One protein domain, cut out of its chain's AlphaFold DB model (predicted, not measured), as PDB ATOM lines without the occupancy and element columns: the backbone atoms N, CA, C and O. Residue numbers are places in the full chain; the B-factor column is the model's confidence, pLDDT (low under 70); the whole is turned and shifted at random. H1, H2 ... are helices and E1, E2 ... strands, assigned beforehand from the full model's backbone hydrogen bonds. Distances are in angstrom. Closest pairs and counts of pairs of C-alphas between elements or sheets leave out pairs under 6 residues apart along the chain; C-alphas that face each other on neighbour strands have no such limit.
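This is residues 4 to 221 of the 221 residues of an uncharacterized protein of Pseudomonas putida (UniProt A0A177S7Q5). Two twisted sheets, one of seven strands and one of six, lie face to face as a sandwich with their strands crossed at 79 degrees. The seven-stranded sheet is the middle of the stack: it curls round the short helix H1 on its face away from the other sheet, and H2 is on that same face. The printed part has 218 residues with two named helices and thirteen named strands, in the order H1 E1 E2 H2 E3 E4 E5 E6 E7 E8 E9 E10 E11 E12 E13. The sheets, both antiparallel, run E1 E2 E10 E9 E7 E6 E5 and E4 E3 E13 E12 E11 E8; the class is mostly strand. The whole is compact, with a radius of gyration of the C-alphas of 16.7 A, and rounded, with spans of 47 by 37 by 36 A.

Begin with H1, residues 4 to 9, round which curls the sheet of E1, residues 17 to 23, E2, 26 to 32, E10, 153 to 159, E9, 140 to 149, E7, 110 to 118, E6, 89 to 100, and E5, 70 to 80. The closest C-alphas of H1 and E1 are those of Ala 7 and Val 17, 6.9 A apart. Across this sheet look for N and O within hydrogen-bond range: N 18 and O 30, 2.8 A, in the hairpin E1 and E2; N 27 and O 158, 2.9 A, between E2 and E10; N 145 and O 157, 2.9 A, in the hairpin E10 and E9; N 112 and O 144, 2.8 A, between E9 and E7. E5, E6 and E7 form a meander, each strand the antiparallel neighbour of the one before, with N 92 and O 76 at 2.8 A and N 95 and O 115 at 2.8 A. H2, residues 37 to 45, is on the same face as H1, two layers with helices on one face of a sheet; its height over the sheet is 8.0 A. It lies over none of the strands, but only just, with 2 of its 9 C-alphas falling on E7. H1 and H2 are apart. In both helices every O i to N i+4 pair is within hydrogen-bond range. Now find the other sheet: E4, residues 62 to 65, E3, 52 to 59, E13, 206 to 220, E12, 177 to 191, E11, 163 to 174, and E8, 126 to 128. Its pairs include N 59 and O 62, 2.8 A, for E3 and E4; N 54 and O 214, 2.9 A, for E3 and E13; N 127 and O 166, 2.8 A, for E8 and E11. E11, E12 and E13 form a second meander, with N 167 and O 183 at 2.8 A and N 180 and O 217 at 2.8 A. Between the sheets, the closest C-alphas of E10 and E12 are those of Val 159 and Met 191, 6.5 A apart.

Find C-alpha 4 at (93.645, 95.233, 103.531), where H1 begins its 8.4 A. E6 covers 32.7 A, E11 35.2 A and E12 36.9 A. E5 bends by 74 degrees at residue 77, E12 by 76 degrees at residue 186 and E13 by 73 degrees at residue 212. E13 runs 37.9 A to C-alpha 220 at (87.388, 119.257, 105.285).

The C-alphas farthest apart are those of Glu 175 and Glu 196, 51.9 A. The printed part has no cut; the links E8 to E9 and E12 to E13 are long. Mean pLDDT of the printed part is 85.0, with values under 70 at residues 38 to 50 and 86 to 88, among others.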
ATOM      1  N   LYS A   4      94.479  94.052 103.795       77.69
ATOM      2  CA  LYS A   4      93.645  95.233 103.531       77.69
ATOM      3  C   LYS A   4      94.128  96.445 104.310       77.69
ATOM      4  O   LYS A   4      94.179  97.545 103.760       77.69
ATOM      5  N   ILE A   5      94.477  96.229 105.576       77.94
ATOM      6  CA  ILE A   5      95.016  97.274 106.437       77.94
ATOM      7  C   ILE A   5      96.378  97.678 105.870       77.94
ATOM      8  O   ILE A   5      96.549  98.844 105.539       77.94
ATOM      9  N   LEU A   6      97.277  96.725 105.600       80.88
ATOM     10  CA  LEU A   6      98.579  96.990 104.968       80.88
ATOM     11  C   LEU A   6      98.464  97.764 103.641       80.88
ATOM     12  O   LEU A   6      99.202  98.719 103.426       80.88
ATOM     13  N   ALA A   7      97.508  97.435 102.775       82.06
ATOM     14  CA  ALA A   7      97.282  98.149 101.520       82.06
ATOM     15  C   ALA A   7      96.910  99.622 101.756       82.06
ATOM     16  O   ALA A   7      97.556 100.526 101.216       82.06
ATOM     17  N   GLN A   8      95.924  99.877 102.626       77.62
ATOM     18  CA  GLN A   8      95.515 101.239 103.001       77.62
ATOM     19  C   GLN A   8      96.690 102.046 103.560       77.62
ATOM     20  O   GLN A   8      96.845 103.231 103.241       77.62
ATOM     21  N   LEU A   9      97.508 101.356 104.348       75.56
ATOM     22  CA  LEU A   9      98.717 101.795 105.026       75.56
ATOM     23  C   LEU A   9      99.921 102.029 104.095       75.56
ATOM     24  O   LEU A   9     100.817 102.819 104.398       75.56
ATOM     25  N   HIS A  10      99.913 101.419 102.918       77.25
ATOM     26  CA  HIS A  10     100.825 101.735 101.827       77.25
ATOM     27  C   HIS A  10     100.278 102.806 100.887       77.25
ATOM     28  O   HIS A  10     100.967 103.185  99.941       77.25
ATOM     29  N   GLY A  11      99.073 103.324 101.131       75.69
ATOM     30  CA  GLY A  11      98.465 104.326 100.264       75.69
ATOM     31  C   GLY A  11      97.791 103.747  99.020       75.69
ATOM     32  O   GLY A  11      97.503 104.508  98.104       75.69
ATOM     33  N   VAL A  12      97.545 102.434  98.971       82.62
ATOM     34  CA  VAL A  12      96.987 101.737  97.801       82.62
ATOM     35  C   VAL A  12      95.657 101.064  98.131       82.62
ATOM     36  O   VAL A  12      95.305 100.851  99.292       82.62
ATOM     37  N   LYS A  13      94.867 100.767  97.105       84.25
ATOM     38  CA  LYS A  13      93.594 100.066  97.248       84.25
ATOM     39  C   LYS A  13      93.869  98.593  97.524       84.25
ATOM     40  O   LYS A  13      94.715  97.970  96.889       84.25
ATOM     41  N   ALA A  14      93.102  98.015  98.443       85.31
ATOM     42  CA  ALA A  14      93.263  96.615  98.826       85.31
ATOM     43  C   ALA A  14      93.111  95.654  97.636       85.31
ATOM     44  O   ALA A  14      93.874  94.702  97.532       85.31
ATOM     45  N   GLN A  15      92.188  95.930  96.706       87.62
ATOM     46  CA  GLN A  15      91.995  95.101  95.507       87.62
ATOM     47  C   GLN A  15      93.154  95.155  94.502       87.62
ATOM     48  O   GLN A  15      93.184  94.361  93.566       87.62
ATOM     49  N   SER A  16      94.078  96.104  94.655       89.75
ATOM     50  CA  SER A  16      95.248  96.223  93.788       89.75
ATOM     51  C   SER A  16      96.397  95.336  94.266       89.75
ATOM     52  O   SER A  16      97.319  95.094  93.495       89.75
ATOM     53  N   VAL A  17      96.361  94.847  95.513       90.62
ATOM     54  CA  VAL A  17      97.391  93.956  96.056       90.62
ATOM     55  C   VAL A  17      97.162  92.539  95.538       90.62
ATOM     56  O   VAL A  17      96.145  91.914  95.825       90.62
ATOM     57  N   VAL A  18      98.126  92.046  94.766       91.06
ATOM     58  CA  VAL A  18      98.127  90.696  94.187       91.06
ATOM     59  C   VAL A  18      98.748  89.693  95.153       91.06
ATOM     60  O   VAL A  18      98.328  88.541  95.195       91.06
ATOM     61  N   ASP A  19      99.750  90.130  95.912       90.81
ATOM     62  CA  ASP A  19     100.535  89.278  96.800       90.81
ATOM     63  C   ASP A  19     101.151  90.095  97.949       90.81
ATOM     64  O   ASP A  19     101.452  91.284  97.782       90.81
ATOM     65  N   HIS A  20     101.330  89.446  99.102       91.00
ATOM     66  CA  HIS A  20     101.957  90.006 100.303       91.00
ATOM     67  C   HIS A  20     102.906  88.983 100.921       91.00
ATOM     68  O   HIS A  20     102.524  87.842 101.176       91.00
ATOM     69  N   GLN A  21     104.120  89.433 101.220       91.69
ATOM     70  CA  GLN A  21     105.117  88.667 101.954       91.69
ATOM     71  C   GLN A  21     105.725  89.533 103.061       91.69
ATOM     72  O   GLN A  21     105.994  90.713 102.848       91.69
ATOM     73  N   GLU A  22     105.975  88.942 104.227       90.62
ATOM     74  CA  GLU A  22     106.730  89.569 105.315       90.62
ATOM     75  C   GLU A  22     108.140  88.959 105.372       90.62
ATOM     76  O   GLU A  22     108.291  87.735 105.361       90.62
ATOM     77  N   VAL A  23     109.173  89.804 105.397       88.88
ATOM     78  CA  VAL A  23     110.590  89.412 105.428       88.88
ATOM     79  C   VAL A  23     111.319  90.295 106.429       88.88
ATOM     80  O   VAL A  23     111.410  91.502 106.231       88.88
ATOM     81  N   GLU A  24     111.840  89.700 107.504       87.81
ATOM     82  CA  GLU A  24     112.663  90.402 108.507       87.81
ATOM     83  C   GLU A  24     112.027  91.707 109.042       87.81
ATOM     84  O   GLU A  24     112.714  92.686 109.324       87.81
ATOM     85  N   GLY A  25     110.694  91.737 109.179       85.31
ATOM     86  CA  GLY A  25     109.942  92.910 109.647       85.31
ATOM     87  C   GLY A  25     109.622  93.960 108.571       85.31
ATOM     88  O   GLY A  25     108.980  94.967 108.881       85.31
ATOM     89  N   ALA A  26     110.025  93.731 107.320       91.75
ATOM     90  CA  ALA A  26     109.545  94.466 106.157       91.75
ATOM     91  C   ALA A  26     108.365  93.743 105.499       91.75
ATOM     92  O   ALA A  26     108.356  92.518 105.395       91.75
ATOM     93  N   ASP A  27     107.400  94.507 104.989       92.50
ATOM     94  CA  ASP A  27     106.370  93.966 104.104       92.50
ATOM     95  C   ASP A  27     106.719  94.260 102.646       92.50
ATOM     96  O   ASP A  27     107.106  95.377 102.286       92.50
ATOM     97  N   ILE A  28     106.507  93.256 101.805       92.50
ATOM     98  CA  ILE A  28     106.608  93.315 100.353       92.50
ATOM     99  C   ILE A  28     105.190  93.171  99.806       92.50
ATOM    100  O   ILE A  28     104.567  92.121  99.955       92.50
ATOM    101  N   LEU A  29     104.674  94.226  99.176       92.94
ATOM    102  CA  LEU A  29     103.379  94.209  98.497       92.94
ATOM    103  C   LEU A  29     103.582  94.277  96.988       92.94
ATOM    104  O   LEU A  29     104.136  95.254  96.482       92.94
ATOM    105  N   ARG A  30     103.079  93.276  96.260       91.88
ATOM    106  CA  ARG A  30     103.008  93.319  94.792       91.88
ATOM    107  C   ARG A  30     101.665  93.892  94.367       91.88
ATOM    108  O   ARG A  30     100.618  93.373  94.754       91.88
ATOM    109  N   ILE A  31     101.692  94.955  93.573       90.62
ATOM    110  CA  ILE A  31     100.522  95.777  93.262       90.62
ATOM    111  C   ILE A  31     100.316  95.824  91.751       90.62
ATOM    112  O   ILE A  31     101.231  96.173  91.009       90.62
ATOM    113  N   ASP A  32      99.104  95.508  91.297       89.56
ATOM    114  CA  ASP A  32      98.698  95.682  89.902       89.56
ATOM    115  C   ASP A  32      98.310  97.145  89.645       89.56
ATOM    116  O   ASP A  32      97.301  97.644  90.160       89.56
ATOM    117  N   LEU A  33      99.099  97.844  88.823       85.62
ATOM    118  CA  LEU A  33      98.876  99.260  88.526       85.62
ATOM    119  C   LEU A  33      97.614  99.514  87.697       85.62
ATOM    120  O   LEU A  33      97.132 100.649  87.667       85.62
ATOM    121  N   LYS A  34      97.022  98.494  87.061       85.44
ATOM    122  CA  LYS A  34      95.752  98.646  86.326       85.44
ATOM    123  C   LYS A  34      94.607  99.093  87.235       85.44
ATOM    124  O   LYS A  34      93.699  99.783  86.777       85.44
ATOM    125  N   ASN A  35      94.685  98.759  88.522       81.94
ATOM    126  CA  ASN A  35      93.696  99.133  89.532       81.94
ATOM    127  C   ASN A  35      94.052 100.441  90.275       81.94
ATOM    128  O   ASN A  35      93.244 100.953  91.061       81.94
ATOM    129  N   GLU A  36      95.208 101.044  89.962       80.56
ATOM    130  CA  GLU A  36      95.745 102.271  90.569       80.56
ATOM    131  C   GLU A  36      96.027 103.395  89.544       80.56
ATOM    132  O   GLU A  36      97.148 103.909  89.464       80.56
ATOM    133  N   PRO A  37      95.029 103.845  88.755       71.62
ATOM    134  CA  PRO A  37      95.247 104.884  87.744       71.62
ATOM    135  C   PRO A  37      95.706 106.222  88.347       71.62
ATOM    136  O   PRO A  37      96.422 106.979  87.696       71.62
ATOM    137  N   GLU A  38      95.326 106.507  89.594       69.69
ATOM    138  CA  GLU A  38      95.738 107.708  90.329       69.69
ATOM    139  C   GLU A  38      97.209 107.648  90.741       69.69
ATOM    140  O   GLU A  38      97.913 108.635  90.565       69.69
ATOM    141  N   LEU A  39      97.698 106.494  91.204       68.56
ATOM    142  CA  LEU A  39      99.116 106.302  91.515       68.56
ATOM    143  C   LEU A  39      99.971 106.429  90.256       68.56
ATOM    144  O   LEU A  39     100.977 107.137  90.249       68.56
ATOM    145  N   ARG A  40      99.526 105.797  89.167       65.06
ATOM    146  CA  ARG A  40     100.171 105.916  87.860       65.06
ATOM    147  C   ARG A  40     100.253 107.377  87.416       65.06
ATOM    148  O   ARG A  40     101.323 107.855  87.057       65.06
ATOM    149  N   ARG A  41      99.141 108.108  87.507       62.91
ATOM    150  CA  ARG A  41      99.079 109.521  87.123       62.91
ATOM    151  C   ARG A  41      99.877 110.426  88.065       62.91
ATOM    152  O   ARG A  41     100.455 111.404  87.604       62.91
ATOM    153  N   ALA A  42      99.931 110.135  89.363       63.91
ATOM    154  CA  ALA A  42     100.678 110.933  90.337       63.91
ATOM    155  C   ALA A  42     102.194 110.854  90.095       63.91
ATOM    156  O   ALA A  42     102.857 111.895  90.088       63.91
ATOM    157  N   ILE A  43     102.702 109.662  89.753       59.41
ATOM    158  CA  ILE A  43     104.081 109.462  89.270       59.41
ATOM    159  C   ILE A  43     104.376 110.372  88.064       59.41
ATOM    160  O   ILE A  43     105.475 110.911  87.932       59.41
ATOM    161  N   GLU A  44     103.380 110.589  87.203       58.50
ATOM    162  CA  GLU A  44     103.515 111.369  85.972       58.50
ATOM    163  C   GLU A  44     103.317 112.892  86.165       58.50
ATOM    164  O   GLU A  44     103.964 113.675  85.471       58.50
ATOM    165  N   THR A  45     102.457 113.348  87.092       54.53
ATOM    166  CA  THR A  45     101.893 114.723  87.045       54.53
ATOM    167  C   THR A  45     102.467 115.717  88.079       54.53
ATOM    168  O   THR A  45     102.296 116.919  87.897       54.53
ATOM    169  N   ARG A  46     103.198 115.279  89.122       52.84
ATOM    170  CA  ARG A  46     103.975 116.144  90.062       52.84
ATOM    171  C   ARG A  46     103.259 117.426  90.564       52.84
ATOM    172  O   ARG A  46     103.824 118.521  90.495       52.84
ATOM    173  N   ALA A  47     102.017 117.327  91.039       45.78
ATOM    174  CA  ALA A  47     101.265 118.490  91.528       45.78
ATOM    175  C   ALA A  47     101.717 118.934  92.937       45.78
ATOM    176  O   ALA A  47     102.028 118.094  93.780       45.78
ATOM    177  N   ARG A  48     101.733 120.252  93.197       49.44
ATOM    178  CA  ARG A  48     102.067 120.848  94.505       49.44
ATOM    179  C   ARG A  48     100.828 121.447  95.172       49.44
ATOM    180  O   ARG A  48     100.217 122.347  94.600       49.44
ATOM    181  N   ASP A  49     100.552 121.011  96.396       57.09
ATOM    182  CA  ASP A  49      99.562 121.610  97.296       57.09
ATOM    183  C   ASP A  49     100.194 122.673  98.220       57.09
ATOM    184  O   ASP A  49     101.416 122.802  98.300       57.09
ATOM    185  N   GLN A  50      99.354 123.458  98.908       63.22
ATOM    186  CA  GLN A  50      99.769 124.494  99.877       63.22
ATOM    187  C   GLN A  50     100.115 123.938 101.274       63.22
ATOM    188  O   GLN A  50     100.449 124.707 102.178       63.22
ATOM    189  N   ASP A  51      99.997 122.625 101.479       77.44
ATOM    190  CA  ASP A  51     100.324 121.982 102.751       77.44
ATOM    191  C   ASP A  51     101.829 121.999 103.033       77.44
ATOM    192  O   ASP A  51     102.661 122.056 102.125       77.44
ATOM    193  N   ILE A  52     102.182 121.931 104.318       82.25
ATOM    194  CA  ILE A  52     103.575 121.948 104.759       82.25
ATOM    195  C   ILE A  52     103.979 120.540 105.171       82.25
ATOM    196  O   ILE A  52     103.348 119.931 106.034       82.25
ATOM    197  N   PHE A  53     105.079 120.069 104.592       87.75
ATOM    198  CA  PHE A  53     105.824 118.915 105.068       87.75
ATOM    199  C   PHE A  53     107.310 119.230 104.967       87.75
ATOM    200  O   PHE A  53     107.833 119.404 103.864       87.75
ATOM    201  N   ASP A  54     107.971 119.320 106.114       89.62
ATOM    202  CA  ASP A  54     109.378 119.681 106.200       89.62
ATOM    203  C   ASP A  54     110.125 118.673 107.070       89.62
ATOM    204  O   ASP A  54     109.748 118.402 108.211       89.62
ATOM    205  N   THR A  55     111.165 118.074 106.502       91.62
ATOM    206  CA  THR A  55     112.047 117.140 107.197       91.62
ATOM    207  C   THR A  55     113.350 117.017 106.430       91.62
ATOM    208  O   THR A  55     113.367 116.978 105.200       91.62
ATOM    209  N   ASP A  56     114.435 116.841 107.170       89.31
ATOM    210  CA  ASP A  56     115.672 116.292 106.628       89.31
ATOM    211  C   ASP A  56     115.721 114.780 106.862       89.31
ATOM    212  O   ASP A  56     114.955 114.231 107.661       89.31
ATOM    213  N   ARG A  57     116.639 114.096 106.173       93.94
ATOM    214  CA  ARG A  57     116.966 112.698 106.463       93.94
ATOM    215  C   ARG A  57     118.460 112.431 106.354       93.94
ATOM    216  O   ARG A  57     119.195 113.114 105.641       93.94
ATOM    217  N   THR A  58     118.895 111.362 106.998       96.44
ATOM    218  CA  THR A  58     120.181 110.726 106.724       96.44
ATOM    219  C   THR A  58     119.958 109.286 106.290       96.44
ATOM    220  O   THR A  58     119.129 108.597 106.884       96.44
ATOM    221  N   VAL A  59     120.716 108.833 105.298       95.81
ATOM    222  CA  VAL A  59     120.745 107.443 104.836       95.81
ATOM    223  C   VAL A  59     122.131 106.892 105.131       95.81
ATOM    224  O   VAL A  59     123.116 107.447 104.644       95.81
ATOM    225  N   ASP A  60     122.222 105.874 105.986       95.44
ATOM    226  CA  ASP A  60     123.498 105.323 106.474       95.44
ATOM    227  C   ASP A  60     124.481 106.406 106.965       95.44
ATOM    228  O   ASP A  60     125.663 106.429 106.620       95.44
ATOM    229  N   GLY A  61     123.970 107.378 107.727       94.00
ATOM    230  CA  GLY A  61     124.752 108.502 108.257       94.00
ATOM    231  C   GLY A  61     125.083 109.607 107.245       94.00
ATOM    232  O   GLY A  61     125.612 110.646 107.633       94.00
ATOM    233  N   THR A  62     124.733 109.441 105.968       95.06
ATOM    234  CA  THR A  62     124.920 110.473 104.940       95.06
ATOM    235  C   THR A  62     123.682 111.354 104.852       95.06
ATOM    236  O   THR A  62     122.580 110.852 104.647       95.06
ATOM    237  N   ALA A  63     123.844 112.670 104.986       93.44
ATOM    238  CA  ALA A  63     122.737 113.609 104.830       93.44
ATOM    239  C   ALA A  63     122.184 113.575 103.398       93.44
ATOM    240  O   ALA A  63     122.923 113.736 102.425       93.44
ATOM    241  N   VAL A  64     120.871 113.390 103.278       89.31
ATOM    242  CA  VAL A  64     120.145 113.422 102.009       89.31
ATOM    243  C   VAL A  64     118.938 114.325 102.195       89.31
ATOM    244  O   VAL A  64     118.142 114.129 103.104       89.31
ATOM    245  N   ARG A  65     118.766 115.311 101.318       82.81
ATOM    246  CA  ARG A  65     117.593 116.185 101.382       82.81
ATOM    247  C   ARG A  65     116.324 115.377 101.099       82.81
ATOM    248  O   ARG A  65     116.238 114.721 100.062       82.81
ATOM    249  N   PHE A  66     115.334 115.470 101.983       86.25
ATOM    250  CA  PHE A  66     113.975 115.018 101.700       86.25
ATOM    251  C   PHE A  66     113.166 116.236 101.264       86.25
ATOM    252  O   PHE A  66     113.092 117.244 101.956       86.25
ATOM    253  N   THR A  67     112.601 116.211 100.067       87.00
ATOM    254  CA  THR A  67     111.682 117.266  99.635       87.00
ATOM    255  C   THR A  67     110.594 116.585  98.834       87.00
ATOM    256  O   THR A  67     110.890 116.135  97.723       87.00
ATOM    257  N   PRO A  68     109.388 116.447  99.408       88.12
ATOM    258  CA  PRO A  68     108.319 115.724  98.755       88.12
ATOM    259  C   PRO A  68     107.933 116.427  97.460       88.12
ATOM    260  O   PRO A  68     107.852 117.653  97.377       88.12
ATOM    261  N   ASP A  69     107.707 115.615  96.443       85.69
ATOM    262  CA  ASP A  69     107.163 116.034  95.160       85.69
ATOM    263  C   ASP A  69     105.656 116.120  95.181       85.69
ATOM    264  O   ASP A  69     105.075 116.901  94.432       85.69
ATOM    265  N   HIS A  70     105.049 115.319  96.047       83.62
ATOM    266  CA  HIS A  70     103.623 115.258  96.240       83.62
ATOM    267  C   HIS A  70     103.323 114.912  97.698       83.62
ATOM    268  O   HIS A  70     104.057 114.158  98.345       83.62
ATOM    269  N   LEU A  71     102.246 115.493  98.213       83.88
ATOM    270  CA  LEU A  71     101.712 115.208  99.535       83.88
ATOM    271  C   LEU A  71     100.304 114.666  99.353       83.88
ATOM    272  O   LEU A  71      99.374 115.411  99.076       83.88
ATOM    273  N   LEU A  72     100.140 113.359  99.533       81.50
ATOM    274  CA  LEU A  72      98.816 112.772  99.589       81.50
ATOM    275  C   LEU A  72      98.272 112.939 101.007       81.50
ATOM    276  O   LEU A  72      98.831 112.397 101.960       81.50
ATOM    277  N   LYS A  73      97.146 113.637 101.136       80.69
ATOM    278  CA  LYS A  73      96.361 113.695 102.371       80.69
ATOM    279  C   LYS A  73      94.960 113.153 102.124       80.69
ATOM    280  O   LYS A  73      94.315 113.504 101.141       80.69
ATOM    281  N   ALA A  74      94.489 112.276 102.998       78.94
ATOM    282  CA  ALA A  74      93.138 111.739 102.913       78.94
ATOM    283  C   ALA A  74      92.554 111.533 104.304       78.94
ATOM    284  O   ALA A  74      93.198 110.953 105.181       78.94
ATOM    285  N   ARG A  75      91.300 111.945 104.475       77.44
ATOM    286  CA  ARG A  75      90.505 111.567 105.635       77.44
ATOM    287  C   ARG A  75      90.060 110.113 105.485       77.44
ATOM    288  O   ARG A  75      89.552 109.716 104.441       77.44
ATOM    289  N   GLN A  76      90.264 109.313 106.522       75.56
ATOM    290  CA  GLN A  76      89.852 107.915 106.588       75.56
ATOM    291  C   GLN A  76      88.851 107.761 107.727       75.56
ATOM    292  O   GLN A  76      89.206 107.905 108.888       75.56
ATOM    293  N   LEU A  77      87.592 107.470 107.406       68.12
ATOM    294  CA  LEU A  77      86.515 107.401 108.407       68.12
ATOM    295  C   LEU A  77      86.261 105.983 108.940       68.12
ATOM    296  O   LEU A  77      85.480 105.802 109.867       68.12
ATOM    297  N   ASN A  78      86.884 104.970 108.334       70.12
ATOM    298  CA  ASN A  78      86.487 103.571 108.502       70.12
ATOM    299  C   ASN A  78      87.647 102.649 108.916       70.12
ATOM    300  O   ASN A  78      87.602 101.460 108.610       70.12
ATOM    301  N   PHE A  79      88.685 103.168 109.581       75.50
ATOM    302  CA  PHE A  79      89.708 102.298 110.167       75.50
ATOM    303  C   PHE A  79      89.094 101.498 111.314       75.50
ATOM    304  O   PHE A  79      88.430 102.075 112.167       75.50
ATOM    305  N   VAL A  80      89.294 100.183 111.342       74.50
ATOM    306  CA  VAL A  80      88.783  99.323 112.418       74.50
ATOM    307  C   VAL A  80      89.940  98.950 113.330       74.50
ATOM    308  O   VAL A  80      90.965  98.456 112.860       74.50
ATOM    309  N   ASP A  81      89.772  99.189 114.627       72.56
ATOM    310  CA  ASP A  81      90.723  98.769 115.652       72.56
ATOM    311  C   ASP A  81      90.276  97.435 116.270       72.56
ATOM    312  O   ASP A  81      89.227  97.390 116.920       72.56
ATOM    313  N   PRO A  82      91.058  96.350 116.106       68.31
ATOM    314  CA  PRO A  82      90.724  95.040 116.662       68.31
ATOM    315  C   PRO A  82      90.653  95.007 118.195       68.31
ATOM    316  O   PRO A  82      90.122  94.053 118.753       68.31
ATOM    317  N   GLY A  83      91.238  95.996 118.881       70.50
ATOM    318  CA  GLY A  83      91.315  96.035 120.345       70.50
ATOM    319  C   GLY A  83      90.091  96.634 121.020       70.50
ATOM    320  O   GLY A  83      89.970  96.568 122.242       70.50
ATOM    321  N   LEU A  84      89.183  97.225 120.247       68.50
ATOM    322  CA  LEU A  84      88.002  97.868 120.789       68.50
ATOM    323  C   LEU A  84      86.749  96.986 120.600       68.50
ATOM    324  O   LEU A  84      86.564  96.389 119.534       68.50
ATOM    325  N   PRO A  85      85.852  96.900 121.601       70.12
ATOM    326  CA  PRO A  85      84.642  96.088 121.498       70.12
ATOM    327  C   PRO A  85      83.724  96.558 120.361       70.12
ATOM    328  O   PRO A  85      83.340  97.725 120.323       70.12
ATOM    329  N   GLY A  86      83.313  95.637 119.482       67.44
ATOM    330  CA  GLY A  86      82.255  95.880 118.490       67.44
ATOM    331  C   GLY A  86      82.684  96.561 117.184       67.44
ATOM    332  O   GLY A  86      81.872  97.275 116.606       67.44
ATOM    333  N   GLU A  87      83.925  96.358 116.721       60.75
ATOM    334  CA  GLU A  87      84.484  96.995 115.509       60.75
ATOM    335  C   GLU A  87      84.299  98.528 115.449       60.75
ATOM    336  O   GLU A  87      83.830  99.066 114.437       60.75
ATOM    337  N   PRO A  88      84.625  99.290 116.505       68.81
ATOM    338  CA  PRO A  88      84.400 100.718 116.451       68.81
ATOM    339  C   PRO A  88      85.364 101.327 115.439       68.81
ATOM    340  O   PRO A  88      86.587 101.178 115.500       68.81
ATOM    341  N   ARG A  89      84.757 102.000 114.466       76.81
ATOM    342  CA  ARG A  89      85.466 102.731 113.431       76.81
ATOM    343  C   ARG A  89      86.154 103.923 114.071       76.81
ATOM    344  O   ARG A  89      85.509 104.717 114.754       76.81
ATOM    345  N   ILE A  90      87.450 104.046 113.834       77.75
ATOM    346  CA  ILE A  90      88.258 105.155 114.311       77.75
ATOM    347  C   ILE A  90      88.536 106.067 113.123       77.75
ATOM    348  O   ILE A  90      89.258 105.671 112.201       77.75
ATOM    349  N   PRO A  91      87.973 107.282 113.115       80.94
ATOM    350  CA  PRO A  91      88.304 108.239 112.088       80.94
ATOM    351  C   PRO A  91      89.745 108.736 112.284       80.94
ATOM    352  O   PRO A  91      90.251 108.873 113.403       80.94
ATOM    353  N   GLY A  92      90.428 108.967 111.172       83.94
ATOM    354  CA  GLY A  92      91.828 109.351 111.149       83.94
ATOM    355  C   GLY A  92      92.239 110.012 109.844       83.94
ATOM    356  O   GLY A  92      91.464 110.155 108.900       83.94
ATOM    357  N   TRP A  93      93.483 110.450 109.805       85.31
ATOM    358  CA  TRP A  93      94.118 111.078 108.666       85.31
ATOM    359  C   TRP A  93      95.251 110.202 108.165       85.31
ATOM    360  O   TRP A  93      96.056 109.684 108.937       85.31
ATOM    361  N   ARG A  94      95.325 110.074 106.845       85.88
ATOM    362  CA  ARG A  94      96.471 109.525 106.138       85.88
ATOM    363  C   ARG A  94      97.231 110.672 105.501       85.88
ATOM    364  O   ARG A  94      96.669 111.373 104.664       85.88
ATOM    365  N   LEU A  95      98.502 110.794 105.846       88.19
ATOM    366  CA  LEU A  95      99.483 111.646 105.195       88.19
ATOM    367  C   LEU A  95     100.536 110.750 104.549       88.19
ATOM    368  O   LEU A  95     101.099 109.887 105.213       88.19
ATOM    369  N   VAL A  96     100.829 110.955 103.271       89.56
ATOM    370  CA  VAL A  96     101.919 110.273 102.575       89.56
ATOM    371  C   VAL A  96     102.708 111.302 101.787       89.56
ATOM    372  O   VAL A  96     102.208 111.881 100.826       89.56
ATOM    373  N   ALA A  97     103.947 111.522 102.207       90.62
ATOM    374  CA  ALA A  97     104.907 112.341 101.498       90.62
ATOM    375  C   ALA A  97     105.660 111.485 100.481       90.62
ATOM    376  O   ALA A  97     106.277 110.482 100.846       90.62
ATOM    377  N   GLU A  98     105.588 111.871  99.211       90.75
ATOM    378  CA  GLU A  98     106.104 111.086  98.094       90.75
ATOM    379  C   GLU A  98     107.249 111.813  97.400       90.75
ATOM    380  O   GLU A  98     107.156 113.002  97.097       90.75
ATOM    381  N   VAL A  99     108.319 111.085  97.108       90.62
ATOM    382  CA  VAL A  99     109.416 111.522  96.242       90.62
ATOM    383  C   VAL A  99     109.441 110.591  95.041       90.62
ATOM    384  O   VAL A  99     109.380 109.375  95.201       90.62
ATOM    385  N   TYR A 100     109.536 111.141  93.835       89.50
ATOM    386  CA  TYR A 100     109.543 110.337  92.612       89.50
ATOM    387  C   TYR A 100     110.943 110.238  91.999       89.50
ATOM    388  O   TYR A 100     111.837 111.058  92.251       89.50
ATOM    389  N   GLY A 101     111.141 109.234  91.143       84.81
ATOM    390  CA  GLY A 101     112.350 109.120  90.329       84.81
ATOM    391  C   GLY A 101     112.620 110.404  89.514       84.81
ATOM    392  O   GLY A 101     111.681 111.026  88.998       84.81
ATOM    393  N   PRO A 102     113.886 110.852  89.387       87.12
ATOM    394  CA  PRO A 102     115.133 110.208  89.830       87.12
ATOM    395  C   PRO A 102     115.616 110.611  91.242       87.12
ATOM    396  O   PRO A 102     116.756 110.325  91.590       87.12
ATOM    397  N   ARG A 103     114.812 111.327  92.043       86.94
ATOM    398  CA  ARG A 103     115.222 111.779  93.393       86.94
ATOM    399  C   ARG A 103     114.950 110.761  94.496       86.94
ATOM    400  O   ARG A 103     115.527 110.881  95.575       86.94
ATOM    401  N   ALA A 104     114.077 109.796  94.229       90.88
ATOM    402  CA  ALA A 104     113.848 108.668  95.114       90.88
ATOM    403  C   ALA A 104     115.136 107.841  95.280       90.88
ATOM    404  O   ALA A 104     115.957 107.736  94.364       90.88
ATOM    405  N   LEU A 105     115.330 107.277  96.473       92.44
ATOM    406  CA  LEU A 105     116.533 106.510  96.790       92.44
ATOM    407  C   LEU A 105     116.636 105.218  95.979       92.44
ATOM    408  O   LEU A 105     115.640 104.606  95.603       92.44
ATOM    409  N   HIS A 106     117.879 104.785  95.761       92.38
ATOM    410  CA  HIS A 106     118.204 103.445  95.271       92.38
ATOM    411  C   HIS A 106     117.480 103.029  93.980       92.38
ATOM    412  O   HIS A 106     117.149 101.862  93.814       92.38
ATOM    413  N   GLY A 107     117.223 103.977  93.072       88.81
ATOM    414  CA  GLY A 107     116.566 103.696  91.793       88.81
ATOM    415  C   GLY A 107     115.067 103.396  91.895       88.81
ATOM    416  O   GLY A 107     114.472 102.990  90.899       88.81
ATOM    417  N   ALA A 108     114.451 103.604  93.064       92.75
ATOM    418  CA  ALA A 108     113.010 103.480  93.226       92.75
ATOM    419  C   ALA A 108     112.270 104.475  92.317       92.75
ATOM    420  O   ALA A 108     112.718 105.601  92.085       92.75
ATOM    421  N   VAL A 109     111.107 104.070  91.808       91.62
ATOM    422  CA  VAL A 109     110.244 104.966  91.023       91.62
ATOM    423  C   VAL A 109     109.424 105.887  91.918       91.62
ATOM    424  O   VAL A 109     109.103 107.008  91.522       91.62
ATOM    425  N   VAL A 110     109.134 105.432  93.137       91.56
ATOM    426  CA  VAL A 110     108.490 106.212  94.188       91.56
ATOM    427  C   VAL A 110     109.091 105.844  95.537       91.56
ATOM    428  O   VAL A 110     109.355 104.686  95.835       91.56
ATOM    429  N   GLU A 111     109.289 106.843  96.370       93.56
ATOM    430  CA  GLU A 111     109.692 106.724  97.756       93.56
ATOM    431  C   GLU A 111     108.631 107.409  98.617       93.56
ATOM    432  O   GLU A 111     108.150 108.486  98.264       93.56
ATOM    433  N   ARG A 112     108.248 106.787  99.734       93.88
ATOM    434  CA  ARG A 112     107.166 107.261 100.599       93.88
ATOM    435  C   ARG A 112     107.598 107.358 102.050       93.88
ATOM    436  O   ARG A 112     108.189 106.429 102.594       93.88
ATOM    437  N   LEU A 113     107.184 108.445 102.688       94.00
ATOM    438  CA  LEU A 113     107.125 108.585 104.135       94.00
ATOM    439  C   LEU A 113     105.670 108.847 104.534       94.00
ATOM    440  O   LEU A 113     105.102 109.885 104.202       94.00
ATOM    441  N   GLY A 114     105.053 107.869 105.190       92.00
ATOM    442  CA  GLY A 114     103.648 107.892 105.576       92.00
ATOM    443  C   GLY A 114     103.453 108.086 107.073       92.00
ATOM    444  O   GLY A 114     104.171 107.485 107.870       92.00
ATOM    445  N   PHE A 115     102.437 108.862 107.440       91.69
ATOM    446  CA  PHE A 115     101.919 109.006 108.795       91.69
ATOM    447  C   PHE A 115     100.404 108.790 108.800       91.69
ATOM    448  O   PHE A 115      99.678 109.303 107.949       91.69
ATOM    449  N   TYR A 116      99.935 108.035 109.784       89.44
ATOM    450  CA  TYR A 116      98.532 107.719 110.007       89.44
ATOM    451  C   TYR A 116      98.176 108.150 111.418       89.44
ATOM    452  O   TYR A 116      98.619 107.544 112.397       89.44
ATOM    453  N   THR A 117      97.415 109.228 111.526       88.75
ATOM    454  CA  THR A 117      96.984 109.786 112.806       88.75
ATOM    455  C   THR A 117      95.501 109.513 112.983       88.75
ATOM    456  O   THR A 117      94.752 109.442 112.015       88.75
ATOM    457  N   PHE A 118      95.063 109.326 114.219       86.88
ATOM    458  CA  PHE A 118      93.658 109.086 114.531       86.88
ATOM    459  C   PHE A 118      93.185 110.183 115.472       86.88
ATOM    460  O   PHE A 118      93.979 110.669 116.277       86.88
ATOM    461  N   ASP A 119      91.908 110.551 115.405       83.81
ATOM    462  CA  ASP A 119      91.379 111.691 116.171       83.81
ATOM    463  C   ASP A 119      91.594 111.523 117.674       83.81
ATOM    464  O   ASP A 119      91.937 112.471 118.378       83.81
ATOM    465  N   ARG A 120      91.476 110.279 118.158       83.44
ATOM    466  CA  ARG A 120      91.699 109.920 119.564       83.44
ATOM    467  C   ARG A 120      93.122 110.204 120.063       83.44
ATOM    468  O   ARG A 120      93.353 110.134 121.262       83.44
ATOM    469  N   HIS A 121      94.070 110.470 119.162       86.19
ATOM    470  CA  HIS A 121      95.461 110.784 119.492       86.19
ATOM    471  C   HIS A 121      95.726 112.292 119.640       86.19
ATOM    472  O   HIS A 121      96.866 112.691 119.861       86.19
ATOM    473  N   SER A 122      94.705 113.141 119.474       82.81
ATOM    474  CA  SER A 122      94.837 114.595 119.617       82.81
ATOM    475  C   SER A 122      95.089 115.021 121.068       82.81
ATOM    476  O   SER A 122      94.557 114.406 121.990       82.81
ATOM    477  N   GLY A 123      95.813 116.128 121.273       70.31
ATOM    478  CA  GLY A 123      95.894 116.783 122.587       70.31
ATOM    479  C   GLY A 123      97.263 116.789 123.277       70.31
ATOM    480  O   GLY A 123      97.306 116.859 124.501       70.31
ATOM    481  N   SER A 124      98.371 116.803 122.521       61.97
ATOM    482  CA  SER A 124      99.740 117.079 123.019       61.97
ATOM    483  C   SER A 124     100.469 115.933 123.744       61.97
ATOM    484  O   SER A 124     101.413 116.184 124.497       61.97
ATOM    485  N   THR A 125     100.097 114.672 123.524       77.81
ATOM    486  CA  THR A 125     100.896 113.535 124.011       77.81
ATOM    487  C   THR A 125     101.961 113.126 122.996       77.81
ATOM    488  O   THR A 125     101.650 112.845 121.839       77.81
ATOM    489  N   THR A 126     103.216 113.049 123.445       89.88
ATOM    490  CA  THR A 126     104.320 112.450 122.689       89.88
ATOM    491  C   THR A 126     104.194 110.929 122.701       89.88
ATOM    492  O   THR A 126     104.182 110.307 123.764       89.88
ATOM    493  N   TYR A 127     104.136 110.319 121.523       91.50
ATOM    494  CA  TYR A 127     104.114 108.872 121.346       91.50
ATOM    495  C   TYR A 127     105.496 108.355 120.961       91.50
ATOM    496  O   TYR A 127     106.109 108.871 120.031       91.50
ATOM    497  N   ASP A 128     105.950 107.304 121.641       91.94
ATOM    498  CA  ASP A 128     107.220 106.627 121.374       91.94
ATOM    499  C   ASP A 128     107.013 105.480 120.377       91.94
ATOM    500  O   ASP A 128     106.188 104.592 120.610       91.94
ATOM    501  N   PHE A 129     107.756 105.485 119.269       93.44
ATOM    502  CA  PHE A 129     107.742 104.451 118.234       93.44
ATOM    503  C   PHE A 129     108.488 103.170 118.622       93.44
ATOM    504  O   PHE A 129     108.259 102.147 117.985       93.44
ATOM    505  N   SER A 130     109.331 103.189 119.657       89.75
ATOM    506  CA  SER A 130     110.099 102.012 120.090       89.75
ATOM    507  C   SER A 130     109.265 100.955 120.821       89.75
ATOM    508  O   SER A 130     109.668  99.798 120.910       89.75
ATOM    509  N   GLN A 131     108.087 101.328 121.325       86.31
ATOM    510  CA  GLN A 131     107.159 100.384 121.953       86.31
ATOM    511  C   GLN A 131     106.416  99.564 120.881       86.31
ATOM    512  O   GLN A 131     106.344  99.997 119.734       86.31
ATOM    513  N   PRO A 132     105.795  98.422 121.183       82.94
ATOM    514  CA  PRO A 132     104.812  97.813 120.283       82.94
ATOM    515  C   PRO A 132     103.600  98.743 120.051       82.94
ATOM    516  O   PRO A 132     103.131  99.381 120.989       82.94
ATOM    517  N   ASN A 133     103.079  98.837 118.816       81.00
ATOM    518  CA  ASN A 133     101.833  99.575 118.514       81.00
ATOM    519  C   ASN A 133     100.635  98.623 118.467       81.00
ATOM    520  O   ASN A 133     100.007  98.434 117.421       81.00
ATOM    521  N   GLU A 134     100.357  97.967 119.588       74.88
ATOM    522  CA  GLU A 134      99.185  97.105 119.696       74.88
ATOM    523  C   GLU A 134      97.919  97.956 119.604       74.88
ATOM    524  O   GLU A 134      97.847  99.041 120.187       74.88
ATOM    525  N   HIS A 135      96.938  97.477 118.834       73.81
ATOM    526  CA  HIS A 135      95.611  98.091 118.732       73.81
ATOM    527  C   HIS A 135      95.642  99.591 118.397       73.81
ATOM    528  O   HIS A 135      94.870 100.381 118.930       73.81
ATOM    529  N   LEU A 136      96.577 100.007 117.531       80.25
ATOM    530  CA  LEU A 136      96.699 101.389 117.046       80.25
ATOM    531  C   LEU A 136      96.767 102.434 118.176       80.25
ATOM    532  O   LEU A 136      96.293 103.553 117.995       80.25
ATOM    533  N   THR A 137      97.297 102.081 119.348       82.62
ATOM    534  CA  THR A 137      97.357 102.943 120.549       82.62
ATOM    535  C   THR A 137      98.161 104.230 120.356       82.62
ATOM    536  O   THR A 137      98.077 105.144 121.176       82.62
ATOM    537  N   ARG A 138      98.913 104.324 119.258       87.62
ATOM    538  CA  ARG A 138      99.606 105.531 118.811       87.62
ATOM    539  C   ARG A 138      99.442 105.762 117.307       87.62
ATOM    540  O   ARG A 138      99.103 104.824 116.573       87.62
ATOM    541  N   PRO A 139      99.731 106.985 116.813       88.94
ATOM    542  CA  PRO A 139      99.896 107.224 115.389       88.94
ATOM    543  C   PRO A 139     100.881 106.233 114.781       88.94
ATOM    544  O   PRO A 139     101.853 105.818 115.415       88.94
ATOM    545  N   TRP A 140     100.626 105.853 113.541       88.12
ATOM    546  CA  TRP A 140     101.470 104.915 112.828       88.12
ATOM    547  C   TRP A 140     102.300 105.649 111.783       88.12
ATOM    548  O   TRP A 140     101.867 106.656 111.226       88.12
ATOM    549  N   ALA A 141     103.508 105.163 111.539       92.19
ATOM    550  CA  ALA A 141     104.411 105.732 110.557       92.19
ATOM    551  C   ALA A 141     105.035 104.612 109.741       92.19
ATOM    552  O   ALA A 141     105.197 103.493 110.234       92.19
ATOM    553  N   ARG A 142     105.374 104.917 108.494       93.31
ATOM    554  CA  ARG A 142     105.933 103.933 107.579       93.31
ATOM    555  C   ARG A 142     106.850 104.585 106.567       93.31
ATOM    556  O   ARG A 142     106.537 105.645 106.030       93.31
ATOM    557  N   TYR A 143     107.946 103.910 106.274       95.12
ATOM    558  CA  TYR A 143     108.814 104.249 105.163       95.12
ATOM    559  C   TYR A 143     108.665 103.188 104.076       95.12
ATOM    560  O   TYR A 143     108.502 102.005 104.385       95.12
ATOM    561  N   SER A 144     108.641 103.585 102.804       95.12
ATOM    562  CA  SER A 144     108.492 102.629 101.706       95.12
ATOM    563  C   SER A 144     109.223 103.034 100.433       95.12
ATOM    564  O   SER A 144     109.314 104.217 100.107       95.12
ATOM    565  N   LEU A 145     109.669 102.032  99.678       94.81
ATOM    566  CA  LEU A 145     110.251 102.168  98.347       94.81
ATOM    567  C   LEU A 145     109.442 101.346  97.346       94.81
ATOM    568  O   LEU A 145     109.124 100.186  97.599       94.81
ATOM    569  N   GLY A 146     109.099 101.965  96.225       93.75
ATOM    570  CA  GLY A 146     108.346 101.369  95.136       93.75
ATOM    571  C   GLY A 146     109.204 101.192  93.896       93.75
ATOM    572  O   GLY A 146     109.841 102.142  93.437       93.75
ATOM    573  N   TYR A 147     109.167  99.999  93.321       93.19
ATOM    574  CA  TYR A 147     109.953  99.616  92.155       93.19
ATOM    575  C   TYR A 147     109.070  98.959  91.097       93.19
ATOM    576  O   TYR A 147     108.163  98.195  91.429       93.19
ATOM    577  N   LEU A 148     109.317  99.270  89.823       89.38
ATOM    578  CA  LEU A 148     108.566  98.677  88.720       89.38
ATOM    579  C   LEU A 148     109.078  97.268  88.418       89.38
ATOM    580  O   LEU A 148     110.239  97.077  88.059       89.38
ATOM    581  N   GLU A 149     108.170  96.306  88.495       84.75
ATOM    582  CA  GLU A 149     108.362  94.945  88.005       84.75
ATOM    583  C   GLU A 149     107.810  94.835  86.570       84.75
ATOM    584  O   GLU A 149     107.025  95.672  86.109       84.75
ATOM    585  N   GLU A 150     108.231  93.805  85.833       76.75
ATOM    586  CA  GLU A 150     107.672  93.513  84.513       76.75
ATOM    587  C   GLU A 150     106.138  93.347  84.570       76.75
ATOM    588  O   GLU A 150     105.575  92.795  85.516       76.75
ATOM    589  N   GLY A 151     105.445  93.800  83.519       72.44
ATOM    590  CA  GLY A 151     104.008  93.560  83.352       72.44
ATOM    591  C   GLY A 151     103.075  94.477  84.154       72.44
ATOM    592  O   GLY A 151     102.075  93.993  84.681       72.44
ATOM    593  N   ASP A 152     103.360  95.784  84.201       81.38
ATOM    594  CA  ASP A 152     102.544  96.821  84.871       81.38
ATOM    595  C   ASP A 152     102.374  96.613  86.388       81.38
ATOM    596  O   ASP A 152     101.367  97.012  86.981       81.38
ATOM    597  N   LYS A 153     103.362  95.995  87.037       88.12
ATOM    598  CA  LYS A 153     103.351  95.763  88.481       88.12
ATOM    599  C   LYS A 153     104.297  96.707  89.203       88.12
ATOM    600  O   LYS A 153     105.375  97.042  88.718       88.12
ATOM    601  N   LEU A 154     103.890  97.113  90.398       90.62
ATOM    602  CA  LEU A 154     104.715  97.856  91.338       90.62
ATOM    603  C   LEU A 154     104.944  96.990  92.571       90.62
ATOM    604  O   LEU A 154     103.987  96.530  93.192       90.62
ATOM    605  N   VAL A 155     106.201  96.801  92.948       93.12
ATOM    606  CA  VAL A 155     106.564  96.185  94.222       93.12
ATOM    607  C   VAL A 155     106.852  97.294  95.218       93.12
ATOM    608  O   VAL A 155     107.758  98.098  95.015       93.12
ATOM    609  N   MET A 156     106.056  97.346  96.283       93.44
ATOM    610  CA  MET A 156     106.237  98.268  97.398       93.44
ATOM    611  C   MET A 156     106.868  97.523  98.569       93.44
ATOM    612  O   MET A 156     106.243  96.649  99.164       93.44
ATOM    613  N   LEU A 157     108.091  97.909  98.912       94.06
ATOM    614  CA  LEU A 157     108.808  97.464 100.101       94.06
ATOM    615  C   LEU A 157     108.549  98.479 101.206       94.06
ATOM    616  O   LEU A 157     108.675  99.678 100.953       94.06
ATOM    617  N   GLY A 158     108.190  98.057 102.414       94.12
ATOM    618  CA  GLY A 158     107.976  99.000 103.509       94.12
ATOM    619  C   GLY A 158     108.307  98.459 104.886       94.12
ATOM    620  O   GLY A 158     108.190  97.268 105.145       94.12
ATOM    621  N   VAL A 159     108.687  99.377 105.770       94.44
ATOM    622  CA  VAL A 159     109.046  99.098 107.163       94.44
ATOM    623  C   VAL A 159     108.413 100.124 108.093       94.44
ATOM    624  O   VAL A 159     108.230 101.296 107.742       94.44
ATOM    625  N   ASN A 160     108.096  99.674 109.301       93.88
ATOM    626  CA  ASN A 160     107.692 100.546 110.401       93.88
ATOM    627  C   ASN A 160     108.941 101.131 111.080       93.88
ATOM    628  O   ASN A 160     110.022 100.547 110.971       93.88
ATOM    629  N   PRO A 161     108.831 102.269 111.783       95.19
ATOM    630  CA  PRO A 161     109.965 102.794 112.520       95.19
ATOM    631  C   PRO A 161     110.314 101.870 113.691       95.19
ATOM    632  O   PRO A 161     109.426 101.361 114.374       95.19
ATOM    633  N   SER A 162     111.605 101.700 113.950       94.31
ATOM    634  CA  SER A 162     112.123 100.974 115.112       94.31
ATOM    635  C   SER A 162     112.261 101.868 116.345       94.31
ATOM    636  O   SER A 162     112.259 101.375 117.473       94.31
ATOM    637  N   LYS A 163     112.408 103.187 116.146       95.31
ATOM    638  CA  LYS A 163     112.595 104.197 117.201       95.31
ATOM    639  C   LYS A 163     112.070 105.565 116.777       95.31
ATOM    640  O   LYS A 163     111.814 105.808 115.598       95.31
ATOM    641  N   GLY A 164     111.995 106.467 117.752       95.88
ATOM    642  CA  GLY A 164     111.673 107.880 117.574       95.88
ATOM    643  C   GLY A 164     110.359 108.249 118.228       95.88
ATOM    644  O   GLY A 164     109.706 107.404 118.824       95.88
ATOM    645  N   ASN A 165     109.972 109.511 118.093       95.12
ATOM    646  CA  ASN A 165     108.761 110.029 118.711       95.12
ATOM    647  C   ASN A 165     107.909 110.807 117.709       95.12
ATOM    648  O   ASN A 165     108.442 111.373 116.750       95.12
ATOM    649  N   ILE A 166     106.607 110.876 117.977       94.25
ATOM    650  CA  ILE A 166     105.652 111.702 117.238       94.25
ATOM    651  C   ILE A 166     104.665 112.385 118.184       94.25
ATOM    652  O   ILE A 166     104.167 111.780 119.128       94.25
ATOM    653  N   GLU A 167     104.349 113.637 117.894       93.50
ATOM    654  CA  GLU A 167     103.266 114.397 118.509       93.50
ATOM    655  C   GLU A 167     102.286 114.806 117.425       93.50
ATOM    656  O   GLU A 167     102.691 115.187 116.324       93.50
ATOM    657  N   VAL A 168     100.996 114.712 117.729       91.25
ATOM    658  CA  VAL A 168      99.931 115.031 116.779       91.25
ATOM    659  C   VAL A 168      98.874 115.886 117.454       91.25
ATOM    660  O   VAL A 168      98.539 115.690 118.623       91.25
ATOM    661  N   ASN A 169      98.343 116.841 116.705       89.31
ATOM    662  CA  ASN A 169      97.296 117.722 117.174       89.31
ATOM    663  C   ASN A 169      96.291 117.998 116.058       89.31
ATOM    664  O   ASN A 169      96.666 118.351 114.939       89.31
ATOM    665  N   HIS A 170      95.015 117.852 116.391       86.69
ATOM    666  CA  HIS A 170      93.886 118.139 115.518       86.69
ATOM    667  C   HIS A 170      93.171 119.372 116.077       86.69
ATOM    668  O   HIS A 170      92.765 119.370 117.241       86.69
ATOM    669  N   ILE A 171      93.056 120.422 115.266       84.88
ATOM    670  CA  ILE A 171      92.422 121.694 115.622       84.88
ATOM    671  C   ILE A 171      91.248 121.910 114.677       84.88
ATOM    672  O   ILE A 171      91.437 121.977 113.464       84.88
ATOM    673  N   ASP A 172      90.044 122.060 115.213       81.44
ATOM    674  CA  ASP A 172      88.888 122.421 114.397       81.44
ATOM    675  C   ASP A 172      88.993 123.901 113.997       81.44
ATOM    676  O   ASP A 172      89.108 124.786 114.848       81.44
ATOM    677  N   THR A 173      88.985 124.176 112.694       79.19
ATOM    678  CA  THR A 173      89.203 125.523 112.134       79.19
ATOM    679  C   THR A 173      87.942 126.136 111.526       79.19
ATOM    680  O   THR A 173      87.983 127.263 111.035       79.19
ATOM    681  N   GLY A 174      86.819 125.418 111.531       78.00
ATOM    682  CA  GLY A 174      85.541 125.904 111.017       78.00
ATOM    683  C   GLY A 174      84.495 124.803 110.886       78.00
ATOM    684  O   GLY A 174      84.724 123.657 111.269       78.00
ATOM    685  N   GLU A 175      83.341 125.153 110.316       74.81
ATOM    686  CA  GLU A 175      82.295 124.184 109.989       74.81
ATOM    687  C   GLU A 175      82.825 123.207 108.931       74.81
ATOM    688  O   GLU A 175      83.133 123.599 107.806       74.81
ATOM    689  N   ASN A 176      82.985 121.940 109.322       72.62
ATOM    690  CA  ASN A 176      83.592 120.883 108.511       72.62
ATOM    691  C   ASN A 176      85.027 121.191 108.058       72.62
ATOM    692  O   ASN A 176      85.411 120.779 106.969       72.62
ATOM    693  N   ALA A 177      85.825 121.906 108.856       77.50
ATOM    694  CA  ALA A 177      87.233 122.160 108.556       77.50
ATOM    695  C   ALA A 177      88.119 121.835 109.762       77.50
ATOM    696  O   ALA A 177      87.825 122.250 110.884       77.50
ATOM    697  N   GLN A 178      89.214 121.121 109.513       81.62
ATOM    698  CA  GLN A 178      90.172 120.719 110.532       81.62
ATOM    699  C   GLN A 178      91.607 120.916 110.032       81.62
ATOM    700  O   GLN A 178      91.950 120.560 108.899       81.62
ATOM    701  N   GLU A 179      92.447 121.458 110.906       85.19
ATOM    702  CA  GLU A 179      93.895 121.496 110.760       85.19
ATOM    703  C   GLU A 179      94.501 120.309 111.520       85.19
ATOM    704  O   GLU A 179      94.253 120.112 112.710       85.19
ATOM    705  N   LEU A 180      95.318 119.518 110.828       86.88
ATOM    706  CA  LEU A 180      96.153 118.481 111.417       86.88
ATOM    707  C   LEU A 180      97.600 118.961 111.403       86.88
ATOM    708  O   LEU A 180      98.182 119.187 110.343       86.88
ATOM    709  N   SER A 181      98.203 119.051 112.581       89.25
ATOM    710  CA  SER A 181      99.631 119.308 112.734       89.25
ATOM    711  C   SER A 181     100.312 118.159 113.463       89.25
ATOM    712  O   SER A 181      99.719 117.498 114.317       89.25
ATOM    713  N   GLY A 182     101.572 117.918 113.129       91.25
ATOM    714  CA  GLY A 182     102.385 116.975 113.874       91.25
ATOM    715  C   GLY A 182     103.864 117.278 113.774       91.25
ATOM    716  O   GLY A 182     104.346 117.823 112.780       91.25
ATOM    717  N   THR A 183     104.582 116.919 114.831       93.88
ATOM    718  CA  THR A 183     106.043 116.946 114.873       93.88
ATOM    719  C   THR A 183     106.547 115.539 115.121       93.88
ATOM    720  O   THR A 183     105.894 114.727 115.776       93.88
ATOM    721  N   PHE A 184     107.710 115.219 114.576       94.62
ATOM    722  CA  PHE A 184     108.372 113.952 114.838       94.62
ATOM    723  C   PHE A 184     109.867 114.169 114.969       94.62
ATOM    724  O   PHE A 184     110.430 115.097 114.388       94.62
ATOM    725  N   ALA A 185     110.520 113.320 115.752       96.25
ATOM    726  CA  ALA A 185     111.943 113.449 116.016       96.25
ATOM    727  C   ALA A 185     112.599 112.096 116.241       96.25
ATOM    728  O   ALA A 185     112.010 111.184 116.826       96.25
ATOM    729  N   ARG A 186     113.862 112.008 115.816       96.81
ATOM    730  CA  ARG A 186     114.726 110.833 115.972       96.81
ATOM    731  C   ARG A 186     114.092 109.545 115.434       96.81
ATOM    732  O   ARG A 186     114.265 108.484 116.029       96.81
ATOM    733  N   VAL A 187     113.324 109.649 114.350       97.50
ATOM    734  CA  VAL A 187     112.611 108.507 113.771       97.50
ATOM    735  C   VAL A 187     113.589 107.660 112.977       97.50
ATOM    736  O   VAL A 187     114.298 108.180 112.119       97.50
ATOM    737  N   GLN A 188     113.636 106.366 113.274       97.50
ATOM    738  CA  GLN A 188     114.565 105.424 112.662       97.50
ATOM    739  C   GLN A 188     113.794 104.335 111.924       97.50
ATOM    740  O   GLN A 188     112.916 103.714 112.515       97.50
ATOM    741  N   PHE A 189     114.145 104.087 110.666       97.12
ATOM    742  CA  PHE A 189     113.654 102.968 109.868       97.12
ATOM    743  C   PHE A 189     114.837 102.090 109.467       97.12
ATOM    744  O   PHE A 189     115.733 102.545 108.752       97.12
ATOM    745  N   ASP A 190     114.829 100.842 109.922       96.56
ATOM    746  CA  ASP A 190     115.833  99.843 109.568       96.56
ATOM    747  C   ASP A 190     115.292  99.007 108.403       96.56
ATOM    748  O   ASP A 190     114.391  98.191 108.589       96.56
ATOM    749  N   MET A 191     115.793  99.244 107.187       95.88
ATOM    750  CA  MET A 191     115.421  98.444 106.019       95.88
ATOM    751  C   MET A 191     116.331  97.206 105.941       95.88
ATOM    752  O   MET A 191     117.555  97.376 105.849       95.88
ATOM    753  N   PRO A 192     115.783  95.976 105.957       95.25
ATOM    754  CA  PRO A 192     116.579  94.759 105.815       95.25
ATOM    755  C   PRO A 192     117.143  94.609 104.394       95.25
ATOM    756  O   PRO A 192     116.764  95.339 103.473       95.25
ATOM    757  N   ASN A 193     118.062  93.656 104.198       94.50
ATOM    758  CA  ASN A 193     118.503  93.307 102.848       94.50
ATOM    759  C   ASN A 193     117.394  92.511 102.149       94.50
ATOM    760  O   ASN A 193     117.167  91.349 102.467       94.50
ATOM    761  N   LEU A 194     116.721  93.130 101.182       91.88
ATOM    762  CA  LEU A 194     115.625  92.500 100.441       91.88
ATOM    763  C   LEU A 194     116.044  92.006  99.050       91.88
ATOM    764  O   LEU A 194     115.198  91.509  98.310       91.88
ATOM    765  N   HIS A 195     117.325  92.118  98.686       91.44
ATOM    766  CA  HIS A 195     117.806  91.824  97.334       91.44
ATOM    767  C   HIS A 195     117.585  90.371  96.901       91.44
ATOM    768  O   HIS A 195     117.257  90.126  95.743       91.44
ATOM    769  N   GLU A 196     117.673  89.415  97.833       88.06
ATOM    770  CA  GLU A 196     117.390  87.997  97.560       88.06
ATOM    771  C   GLU A 196     115.945  87.773  97.080       88.06
ATOM    772  O   GLU A 196     115.691  86.944  96.206       88.06
ATOM    773  N   HIS A 197     114.995  88.542  97.612       85.44
ATOM    774  CA  HIS A 197     113.579  88.445  97.250       85.44
ATOM    775  C   HIS A 197     113.191  89.405  96.124       85.44
ATOM    776  O   HIS A 197     112.204  89.177  95.419       85.44
ATOM    777  N   PHE A 198     113.952  90.488  95.965       86.38
ATOM    778  CA  PHE A 198     113.670  91.548  95.020       86.38
ATOM    779  C   PHE A 198     114.970  92.176  94.483       86.38
ATOM    780  O   PHE A 198     115.457  93.161  95.038       86.38
ATOM    781  N   PRO A 199     115.519  91.659  93.367       89.56
ATOM    782  CA  PRO A 199     116.851  92.033  92.872       89.56
ATOM    783  C   PRO A 199     117.043  93.506  92.478       89.56
ATOM    784  O   PRO A 199     118.165  93.948  92.252       89.56
ATOM    785  N   GLN A 200     115.968  94.287  92.351       89.19
ATOM    786  CA  GLN A 200     116.069  95.730  92.103       89.19
ATOM    787  C   GLN A 200     116.303  96.537  93.396       89.19
ATOM    788  O   GLN A 200     116.704  97.699  93.319       89.19
ATOM    789  N   ALA A 201     116.063  95.952  94.578       91.12
ATOM    790  CA  ALA A 201     116.421  96.560  95.858       91.12
ATOM    791  C   ALA A 201     117.951  96.586  96.053       91.12
ATOM    792  O   ALA A 201     118.668  95.804  95.423       91.12
ATOM    793  N   PRO A 202     118.475  97.447  96.945       90.44
ATOM    794  CA  PRO A 202     119.879  97.404  97.347       90.44
ATOM    795  C   PRO A 202     120.299  96.021  97.847       90.44
ATOM    796  O   PRO A 202     119.608  95.447  98.682       90.44
ATOM    797  N   ASP A 203     121.466  95.539  97.411       94.88
ATOM    798  CA  ASP A 203     122.101  94.306  97.912       94.88
ATOM    799  C   ASP A 203     122.774  94.507  99.278       94.88
ATOM    800  O   ASP A 203     123.975  94.309  99.462       94.88
ATOM    801  N   ARG A 204     122.004  95.060 100.216       94.88
ATOM    802  CA  ARG A 204     122.344  95.282 101.626       94.88
ATOM    803  C   ARG A 204     121.156  95.902 102.354       94.88
ATOM    804  O   ARG A 204     120.356  96.618 101.757       94.88
ATOM    805  N   GLY A 205     121.123  95.730 103.672       95.50
ATOM    806  CA  GLY A 205     120.297  96.571 104.532       95.50
ATOM    807  C   GLY A 205     120.815  98.013 104.583       95.50
ATOM    808  O   GLY A 205     121.984  98.289 104.270       95.50
ATOM    809  N   PHE A 206     119.943  98.936 104.975       96.50
ATOM    810  CA  PHE A 206     120.284 100.347 105.149       96.50
ATOM    811  C   PHE A 206     119.373 101.028 106.167       96.50
ATOM    812  O   PHE A 206     118.252 100.593 106.434       96.50
ATOM    813  N   LEU A 207     119.867 102.131 106.718       97.25
ATOM    814  CA  LEU A 207     119.172 102.922 107.718       97.25
ATOM    815  C   LEU A 207     118.662 104.233 107.133       97.25
ATOM    816  O   LEU A 207     119.451 105.011 106.598       97.25
ATOM    817  N   VAL A 208     117.379 104.536 107.341       97.12
ATOM    818  CA  VAL A 208     116.818 105.876 107.119       97.12
ATOM    819  C   VAL A 208     116.499 106.510 108.465       97.12
ATOM    820  O   VAL A 208     115.692 105.995 109.235       97.12
ATOM    821  N   TYR A 209     117.127 107.646 108.750       97.81
ATOM    822  CA  TYR A 209     116.941 108.379 110.000       97.81
ATOM    823  C   TYR A 209     116.429 109.795 109.738       97.81
ATOM    824  O   TYR A 209     116.997 110.531 108.930       97.81
ATOM    825  N   LEU A 210     115.362 110.171 110.442       96.88
ATOM    826  CA  LEU A 210     114.759 111.499 110.417       96.88
ATOM    827  C   LEU A 210     115.088 112.205 111.743       96.88
ATOM    828  O   LEU A 210     114.502 111.861 112.777       96.88
ATOM    829  N   PRO A 211     116.023 113.173 111.761       95.69
ATOM    830  CA  PRO A 211     116.408 113.858 112.993       95.69
ATOM    831  C   PRO A 211     115.232 114.618 113.608       95.69
ATOM    832  O   PRO A 211     114.987 114.514 114.812       95.69
ATOM    833  N   SER A 212     114.490 115.333 112.769       95.69
ATOM    834  CA  SER A 212     113.285 116.070 113.117       95.69
ATOM    835  C   SER A 212     112.485 116.382 111.862       95.69
ATOM    836  O   SER A 212     113.072 116.575 110.796       95.69
ATOM    837  N   GLY A 213     111.176 116.523 112.013       94.12
ATOM    838  CA  GLY A 213     110.320 117.062 110.974       94.12
ATOM    839  C   GLY A 213     108.981 117.542 111.513       94.12
ATOM    840  O   GLY A 213     108.625 117.319 112.674       94.12
ATOM    841  N   PHE A 214     108.262 118.242 110.647       92.44
ATOM    842  CA  PHE A 214     106.981 118.862 110.935       92.44
ATOM    843  C   PHE A 214     106.063 118.755 109.723       92.44
ATOM    844  O   PHE A 214     106.496 118.893 108.577       92.44
ATOM    845  N   TYR A 215     104.775 118.564 109.983       90.44
ATOM    846  CA  TYR A 215     103.742 118.718 108.975       90.44
ATOM    847  C   TYR A 215     102.566 119.528 109.504       90.44
ATOM    848  O   TYR A 215     102.220 119.463 110.685       90.44
ATOM    849  N   ARG A 216     101.929 120.266 108.593       88.00
ATOM    850  CA  ARG A 216     100.652 120.943 108.818       88.00
ATOM    851  C   ARG A 216      99.788 120.813 107.582       88.00
ATOM    852  O   ARG A 216     100.169 121.277 106.505       88.00
ATOM    853  N   LEU A 217      98.633 120.197 107.770       82.94
ATOM    854  CA  LEU A 217      97.665 119.885 106.736       82.94
ATOM    855  C   LEU A 217      96.339 120.538 107.085       82.94
ATOM    856  O   LEU A 217      95.916 120.503 108.237       82.94
ATOM    857  N   ASN A 218      95.654 121.049 106.073       79.88
ATOM    858  CA  ASN A 218      94.263 121.474 106.209       79.88
ATOM    859  C   ASN A 218      93.359 120.537 105.420       79.88
ATOM    860  O   ASN A 218      93.699 120.144 104.304       79.88
ATOM    861  N   GLY A 219      92.176 120.224 105.926       71.44
ATOM    862  CA  GLY A 219      91.153 119.624 105.080       71.44
ATOM    863  C   GLY A 219      89.768 119.693 105.687       71.44
ATOM    864  O   GLY A 219      89.571 120.238 106.770       71.44
ATOM    865  N   THR A 220      88.803 119.182 104.933       66.44
ATOM    866  CA  THR A 220      87.388 119.257 105.285       66.44
ATOM    867  C   THR A 220      86.852 117.914 105.764       66.44
ATOM    868  O   THR A 220      87.343 116.865 105.335       66.44
ATOM    869  N   TRP A 221      85.873 117.968 106.663       59.00
ATOM    870  CA  TRP A 221      85.160 116.819 107.223       59.00
ATOM    871  C   TRP A 221      84.020 116.363 106.308       59.00
ATOM    872  O   TRP A 221      83.368 117.246 105.703       59.00
TER     873      TRP A 221